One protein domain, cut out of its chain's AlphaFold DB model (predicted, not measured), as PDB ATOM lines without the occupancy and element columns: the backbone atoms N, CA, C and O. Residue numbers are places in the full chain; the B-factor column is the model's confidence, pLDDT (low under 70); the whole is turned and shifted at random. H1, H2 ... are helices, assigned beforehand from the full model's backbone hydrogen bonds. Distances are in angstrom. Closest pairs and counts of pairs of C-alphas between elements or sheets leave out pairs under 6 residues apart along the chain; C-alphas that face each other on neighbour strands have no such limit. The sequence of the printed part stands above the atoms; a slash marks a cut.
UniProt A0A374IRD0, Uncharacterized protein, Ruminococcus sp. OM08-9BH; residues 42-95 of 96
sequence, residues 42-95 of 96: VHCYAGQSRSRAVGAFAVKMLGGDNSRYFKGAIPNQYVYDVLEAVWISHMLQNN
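What this domain is: This is residues 42 to 95 of the 96 residues of an uncharacterized protein of Ruminococcus sp. OM08-9BH (UniProt A0A374IRD0). The longest helix, H3, packs with its first part side by side on H1, while residues 89 to 95, of which 89 to 93 belong to H3, stick out as an arm. The four-residue H2 packs on H1 away from H3, so that H1 lies between the two. The printed part has 54 residues with three named helices, in the order H1, H2, H3, and no named strand; the class is all helix. It is only just compact, close to loose, with a radius of gyration of the C-alphas of 11.6 A, and it is elongated, spanning 37 by 20 by 16 A.

How they stand to each other: Begin with H3, residues 77 to 93, and look from it to H1, residues 50 to 61. They touch, H3 with residues 77 to 84 alone; the closest C-alphas are those of Ala 53 and Tyr 80, 5.0 A apart. Their lines stand at a shallow tilt of 32 degrees, and they run the same way. Next find H2, residues 67 to 70, which touches H1 at residues 52 to 56 alone; the closest C-alphas, those of Ala 56 and Tyr 69, are 5.7 A apart. H2 and H3 are apart. In H1 and H3 every O i to N i+4 pair is within hydrogen-bond range; H2 is too short for such a pair, and its one O i to N i+3 pair is within range.

Where its parts are: Find C-alpha 77 at (-38.883, -1.899, -39.145); from there H3 runs 24.3 A to C-alpha 93 at (-25.308, -13.705, -55.535). H1 begins at C-alpha 50, (-35.579, 5.988, -40.451), and runs 16.5 A to C-alpha 61. H2, from Ser 67 to Phe 70, measures 5.6 A.

The domain as a whole: The C-alphas farthest apart are those of Ala 46 and Asn 95, at 38.0 A. The printed part has no cut. The link from H1 to H2 is tight, and that from H2 to H3 is short. The mean pLDDT of the printed part is 92.4; look for values under 70 at residues 94 to 95.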
ATOM      1  N   VAL A  42     -25.241   8.875 -39.693       94.25
ATOM      2  CA  VAL A  42     -26.554   8.634 -40.301       94.25
ATOM      3  C   VAL A  42     -27.587   9.490 -39.584       94.25
ATOM      4  O   VAL A  42     -27.755   9.377 -38.372       94.25
ATOM      5  N   HIS A  43     -28.309  10.327 -40.323       92.75
ATOM      6  CA  HIS A  43     -29.396  11.121 -39.765       92.75
ATOM      7  C   HIS A  43     -30.588  11.172 -40.721       92.75
ATOM      8  O   HIS A  43     -30.472  10.977 -41.925       92.75
ATOM      9  N   CYS A  44     -31.761  11.423 -40.153       90.81
ATOM     10  CA  CYS A  44     -32.954  11.824 -40.887       90.81
ATOM     11  C   CYS A  44     -33.448  13.129 -40.258       90.81
ATOM     12  O   CYS A  44     -32.911  13.542 -39.230       90.81
ATOM     13  N   TYR A  45     -34.466  13.766 -40.835       86.56
ATOM     14  CA  TYR A  45     -34.946  15.067 -40.353       86.56
ATOM     15  C   TYR A  45     -35.236  15.094 -38.838       86.56
ATOM     16  O   TYR A  45     -34.771  15.983 -38.137       86.56
ATOM     17  N   ALA A  46     -35.932  14.076 -38.319       80.69
ATOM     18  CA  ALA A  46     -36.266  13.968 -36.893       80.69
ATOM     19  C   ALA A  46     -35.279  13.114 -36.069       80.69
ATOM     20  O   ALA A  46     -35.384  13.067 -34.849       80.69
ATOM     21  N   GLY A  47     -34.360  12.385 -36.712       77.19
ATOM     22  CA  GLY A  47     -33.353  11.554 -36.034       77.19
ATOM     23  C   GLY A  47     -33.864  10.327 -35.253       77.19
ATOM     24  O   GLY A  47     -33.123   9.814 -34.421       77.19
ATOM     25  N   GLN A  48     -35.103   9.860 -35.465       81.38
ATOM     26  CA  GLN A  48     -35.718   8.824 -34.606       81.38
ATOM     27  C   GLN A  48     -35.952   7.463 -35.276       81.38
ATOM     28  O   GLN A  48     -35.529   6.443 -34.746       81.38
ATOM     29  N   SER A  49     -36.660   7.418 -36.402       92.69
ATOM     30  CA  SER A  49     -37.210   6.160 -36.939       92.69
ATOM     31  C   SER A  49     -36.364   5.623 -38.103       92.69
ATOM     32  O   SER A  49     -35.655   4.624 -37.959       92.69
ATOM     33  N   ARG A  50     -36.326   6.354 -39.226       95.06
ATOM     34  CA  ARG A  50     -35.579   5.988 -40.451       95.06
ATOM     35  C   ARG A  50     -34.063   5.878 -40.256       95.06
ATOM     36  O   ARG A  50     -33.457   4.879 -40.618       95.06
ATOM     37  N   SER A  51     -33.434   6.886 -39.652       94.81
ATOM     38  CA  SER A  51     -31.977   6.882 -39.424       94.81
ATOM     39  C   SER A  51     -31.537   5.832 -38.412       94.81
ATOM     40  O   SER A  51     -30.458   5.261 -38.553       94.81
ATOM     41  N   ARG A  52     -32.386   5.532 -37.421       95.44
ATOM     42  CA  ARG A  52     -32.154   4.445 -36.467       95.44
ATOM     43  C   ARG A  52     -32.181   3.087 -37.167       95.44
ATOM     44  O   ARG A  52     -31.311   2.279 -36.868       95.44
ATOM     45  N   ALA A  53     -33.094   2.869 -38.119       97.44
ATOM     46  CA  ALA A  53     -33.130   1.654 -38.941       97.44
ATOM     47  C   ALA A  53     -31.833   1.476 -39.746       97.44
ATOM     48  O   ALA A  53     -31.159   0.457 -39.611       97.44
ATOM     49  N   VAL A  54     -31.425   2.507 -40.492       97.56
ATOM     50  CA  VAL A  54     -30.187   2.479 -41.292       97.56
ATOM     51  C   VAL A  54     -28.949   2.274 -40.412       97.56
ATOM     52  O   VAL A  54     -28.077   1.477 -40.743       97.56
ATOM     53  N   GLY A  55     -28.874   2.950 -39.261       96.56
ATOM     54  CA  GLY A  55     -27.773   2.779 -38.312       96.56
ATOM     55  C   GLY A  55     -27.724   1.379 -37.692       96.56
ATOM     56  O   GLY A  55     -26.643   0.805 -37.571       96.56
ATOM     57  N   ALA A  56     -28.879   0.812 -37.331       97.25
ATOM     58  CA  ALA A  56     -28.975  -0.551 -36.811       97.25
ATOM     59  C   ALA A  56     -28.520  -1.580 -37.850       97.25
ATOM     60  O   ALA A  56     -27.775  -2.506 -37.521       97.25
ATOM     61  N   PHE A  57     -28.953  -1.403 -39.101       98.12
ATOM     62  CA  PHE A  57     -28.548  -2.239 -40.221       98.12
ATOM     63  C   PHE A  57     -27.037  -2.147 -40.462       98.12
ATOM     64  O   PHE A  57     -26.368  -3.173 -40.465       98.12
ATOM     65  N   ALA A  58     -26.479  -0.936 -40.566       97.62
ATOM     66  CA  ALA A  58     -25.053  -0.732 -40.825       97.62
ATOM     67  C   ALA A  58     -24.161  -1.412 -39.773       97.62
ATOM     68  O   ALA A  58     -23.174  -2.054 -40.122       97.62
ATOM     69  N   VAL A  59     -24.529  -1.323 -38.488       96.75
ATOM     70  CA  VAL A  59     -23.794  -1.999 -37.406       96.75
ATOM     71  C   VAL A  59     -23.825  -3.517 -37.578       96.75
ATOM     72  O   VAL A  59     -22.772  -4.144 -37.498       96.75
ATOM     73  N   LYS A  60     -24.996  -4.105 -37.860       97.00
ATOM     74  CA  LYS A  60     -25.121  -5.553 -38.085       97.00
ATOM     75  C   LYS A  60     -24.361  -6.003 -39.331       97.00
ATOM     76  O   LYS A  60     -23.629  -6.986 -39.272       97.00
ATOM     77  N   MET A  61     -24.505  -5.275 -40.436       96.12
ATOM     78  CA  MET A  61     -23.844  -5.559 -41.714       96.12
ATOM     79  C   MET A  61     -22.316  -5.597 -41.567       96.12
ATOM     80  O   MET A  61     -21.654  -6.428 -42.181       96.12
ATOM     81  N   LEU A  62     -21.754  -4.737 -40.711       94.69
ATOM     82  CA  LEU A  62     -20.319  -4.671 -40.418       94.69
ATOM     83  C   LEU A  62     -19.874  -5.613 -39.278       94.69
ATOM     84  O   LEU A  62     -18.736  -5.522 -38.822       94.69
ATOM     85  N   GLY A  63     -20.744  -6.521 -38.820       94.62
ATOM     86  CA  GLY A  63     -20.424  -7.556 -37.829       94.62
ATOM     87  C   GLY A  63     -20.527  -7.126 -36.361       94.62
ATOM     88  O   GLY A  63     -20.043  -7.841 -35.484       94.62
ATOM     89  N   GLY A  64     -21.127  -5.971 -36.066       96.19
ATOM     90  CA  GLY A  64     -21.351  -5.483 -34.703       96.19
ATOM     91  C   GLY A  64     -22.710  -5.874 -34.108       96.19
ATOM     92  O   GLY A  64     -23.633  -6.275 -34.815       96.19
ATOM     93  N   ASP A  65     -22.856  -5.693 -32.790       96.69
ATOM     94  CA  ASP A  65     -24.142  -5.833 -32.092       96.69
ATOM     95  C   ASP A  65     -25.003  -4.570 -32.252       96.69
ATOM     96  O   ASP A  65     -24.641  -3.477 -31.801       96.69
ATOM     97  N   ASN A  66     -26.180  -4.724 -32.859       96.19
ATOM     98  CA  ASN A  66     -27.137  -3.643 -33.054       96.19
ATOM     99  C   ASN A  66     -28.274  -3.623 -32.012       96.19
ATOM    100  O   ASN A  66     -29.155  -2.767 -32.108       96.19
ATOM    101  N   SER A  67     -28.242  -4.472 -30.975       94.44
ATOM    102  CA  SER A  67     -29.309  -4.603 -29.967       94.44
ATOM    103  C   SER A  67     -29.715  -3.276 -29.314       94.44
ATOM    104  O   SER A  67     -30.887  -3.046 -29.008       94.44
ATOM    105  N   ARG A  68     -28.759  -2.353 -29.139       93.25
ATOM    106  CA  ARG A  68     -29.007  -1.020 -28.567       93.25
ATOM    107  C   ARG A  68     -29.998  -0.185 -29.382       93.25
ATOM    108  O   ARG A  68     -30.676   0.658 -28.804       93.25
ATOM    109  N   TYR A  69     -30.082  -0.406 -30.694       92.38
ATOM    110  CA  TYR A  69     -30.973   0.343 -31.582       92.38
ATOM    111  C   TYR A  69     -32.439  -0.062 -31.419       92.38
ATOM    112  O   TYR A  69     -33.309   0.677 -31.857       92.38
ATOM    113  N   PHE A  70     -32.713  -1.185 -30.754       91.12
ATOM    114  CA  PHE A  70     -34.063  -1.691 -30.500       91.12
ATOM    115  C   PHE A  70     -34.534  -1.429 -29.060       91.12
ATOM    116  O   PHE A  70     -35.596  -1.893 -28.653       91.12
ATOM    117  N   LYS A  71     -33.757  -0.680 -28.264       89.38
ATOM    118  CA  LYS A  71     -34.113  -0.311 -26.888       89.38
ATOM    119  C   LYS A  71     -34.732   1.089 -26.848       89.38
ATOM    120  O   LYS A  71     -34.152   2.051 -27.343       89.38
ATOM    121  N   GLY A  72     -35.892   1.214 -26.202       82.44
ATOM    122  CA  GLY A  72     -36.562   2.489 -25.904       82.44
ATOM    123  C   GLY A  72     -37.351   3.090 -27.069       82.44
ATOM    124  O   GLY A  72     -38.520   3.422 -26.897       82.44
ATOM    125  N   ALA A  73     -36.749   3.199 -28.250       79.56
ATOM    126  CA  ALA A  73     -37.431   3.659 -29.452       79.56
ATOM    127  C   ALA A  73     -37.163   2.701 -30.611       79.56
ATOM    128  O   ALA A  73     -36.043   2.227 -30.792       79.56
ATOM    129  N   ILE A  74     -38.218   2.403 -31.364       85.31
ATOM    130  CA  ILE A  74     -38.204   1.351 -32.379       85.31
ATOM    131  C   ILE A  74     -37.778   1.974 -33.717       85.31
ATOM    132  O   ILE A  74     -38.295   3.039 -34.076       85.31
ATOM    133  N   PRO A  75     -36.815   1.377 -34.441       94.00
ATOM    134  CA  PRO A  75     -36.499   1.792 -35.804       94.00
ATOM    135  C   PRO A  75     -37.715   1.632 -36.726       94.00
ATOM    136  O   PRO A  75     -38.645   0.885 -36.424       94.00
ATOM    137  N   ASN A  76     -37.695   2.288 -37.887       96.19
ATOM    138  CA  ASN A  76     -38.630   1.925 -38.947       96.19
ATOM    139  C   ASN A  76     -38.329   0.478 -39.382       96.19
ATOM    140  O   ASN A  76     -37.347   0.240 -40.086       96.19
ATOM    141  N   GLN A  77     -39.139  -0.477 -38.918       95.88
ATOM    142  CA  GLN A  77     -38.883  -1.899 -39.145       95.88
ATOM    143  C   GLN A  77     -38.933  -2.245 -40.635       95.88
ATOM    144  O   GLN A  77     -38.088  -2.991 -41.099       95.88
ATOM    145  N   TYR A  78     -39.829  -1.617 -41.399       97.75
ATOM    146  CA  TYR A  78     -39.902  -1.813 -42.845       97.75
ATOM    147  C   TYR A  78     -38.592  -1.426 -43.547       97.75
ATOM    148  O   TYR A  78     -38.043  -2.218 -44.301       97.75
ATOM    149  N   VAL A  79     -38.035  -0.246 -43.244       98.25
ATOM    150  CA  VAL A  79     -36.734   0.180 -43.801       98.25
ATOM    151  C   VAL A  79     -35.624  -0.804 -43.431       98.25
ATOM    152  O   VAL A  79     -34.777  -1.124 -44.262       98.25
ATOM    153  N   TYR A  80     -35.617  -1.274 -42.182       98.19
ATOM    154  CA  TYR A  80     -34.643  -2.256 -41.710       98.19
ATOM    155  C   TYR A  80     -34.771  -3.591 -42.462       98.19
ATOM    156  O   TYR A  80     -33.769  -4.113 -42.941       98.19
ATOM    157  N   ASP A  81     -35.993  -4.101 -42.621       98.12
ATOM    158  CA  ASP A  81     -36.277  -5.376 -43.284       98.12
ATOM    159  C   ASP A  81     -35.912  -5.337 -44.775       98.12
ATOM    160  O   ASP A  81     -35.307  -6.280 -45.280       98.12
ATOM    161  N   VAL A  82     -36.215  -4.233 -45.472       98.50
ATOM    162  CA  VAL A  82     -35.824  -4.037 -46.881       98.50
ATOM    163  C   VAL A  82     -34.298  -4.048 -47.021       98.50
ATOM    164  O   VAL A  82     -33.763  -4.755 -47.874       98.50
ATOM    165  N   LEU A  83     -33.575  -3.335 -46.148       98.62
ATOM    166  CA  LEU A  83     -32.106  -3.352 -46.144       98.62
ATOM    167  C   LEU A  83     -31.544  -4.762 -45.915       98.62
ATOM    168  O   LEU A  83     -30.600  -5.164 -46.596       98.62
ATOM    169  N   GLU A  84     -32.114  -5.525 -44.980       98.19
ATOM    170  CA  GLU A  84     -31.689  -6.906 -44.738       98.19
ATOM    171  C   GLU A  84     -31.973  -7.822 -45.931       98.19
ATOM    172  O   GLU A  84     -31.103  -8.609 -46.301       98.19
ATOM    173  N   ALA A  85     -33.148  -7.708 -46.552       98.25
ATOM    174  CA  ALA A  85     -33.525  -8.516 -47.708       98.25
ATOM    175  C   ALA A  85     -32.602  -8.271 -48.911       98.25
ATOM    176  O   ALA A  85     -32.097  -9.226 -49.514       98.25
ATOM    177  N   VAL A  86     -32.324  -7.001 -49.225       98.25
ATOM    178  CA  VAL A  86     -31.391  -6.624 -50.295       98.25
ATOM    179  C   VAL A  86     -29.979  -7.119 -49.972       98.25
ATOM    180  O   VAL A  86     -29.333  -7.742 -50.813       98.25
ATOM    181  N   TRP A  87     -29.509  -6.952 -48.732       97.50
ATOM    182  CA  TRP A  87     -28.181  -7.426 -48.332       97.50
ATOM    183  C   TRP A  87     -28.029  -8.952 -48.387       97.50
ATOM    184  O   TRP A  87     -27.012  -9.457 -48.859       97.50
ATOM    185  N   ILE A  88     -29.036  -9.706 -47.939       96.44
ATOM    186  CA  ILE A  88     -29.048 -11.170 -48.064       96.44
ATOM    187  C   ILE A  88     -28.985 -11.574 -49.538       96.44
ATOM    188  O   ILE A  88     -28.220 -12.474 -49.884       96.44
ATOM    189  N   SER A  89     -29.723 -10.882 -50.407       95.44
ATOM    190  CA  SER A  89     -29.699 -11.142 -51.848       95.44
ATOM    191  C   SER A  89     -28.300 -10.926 -52.441       95.44
ATOM    192  O   SER A  89     -27.819 -11.792 -53.171       95.44
ATOM    193  N   HIS A  90     -27.594  -9.856 -52.048       92.06
ATOM    194  CA  HIS A  90     -26.183  -9.642 -52.407       92.06
ATOM    195  C   HIS A  90     -25.279 -10.773 -51.946       92.06
ATOM    196  O   HIS A  90     -24.449 -11.257 -52.711       92.06
ATOM    197  N   MET A  91     -25.406 -11.191 -50.688       91.25
ATOM    198  CA  MET A  91     -24.562 -12.258 -50.156       91.25
ATOM    199  C   MET A  91     -24.781 -13.570 -50.911       91.25
ATOM    200  O   MET A  91     -23.820 -14.285 -51.159       91.25
ATOM    201  N   LEU A  92     -26.015 -13.887 -51.303       91.31
ATOM    202  CA  LEU A  92     -26.302 -15.099 -52.070       91.31
ATOM    203  C   LEU A  92     -25.740 -15.032 -53.497       91.31
ATOM    204  O   LEU A  92     -25.187 -16.020 -53.959       91.31
ATOM    205  N   GLN A  93     -25.816 -13.879 -54.165       84.88
ATOM    206  CA  GLN A  93     -25.308 -13.705 -55.535       84.88
ATOM    207  C   GLN A  93     -23.775 -13.664 -55.633       84.88
ATOM    208  O   GLN A  93     -23.225 -13.980 -56.681       84.88
ATOM    209  N   ASN A  94     -23.075 -13.261 -54.568       69.50
ATOM    210  CA  ASN A  94     -21.608 -13.155 -54.544       69.50
ATOM    211  C   ASN A  94     -20.901 -14.424 -54.019       69.50
ATOM    212  O   ASN A  94     -19.687 -14.399 -53.814       69.50
ATOM    213  N   ASN A  95     -21.647 -15.498 -53.747       59.31
ATOM    214  CA  ASN A  95     -21.122 -16.776 -53.249       59.31
ATOM    215  C   ASN A  95     -21.081 -17.888 -54.325       59.31
ATOM    216  O   ASN A  95     -20.816 -19.039 -53.972       59.31
TER     217      ASN A  95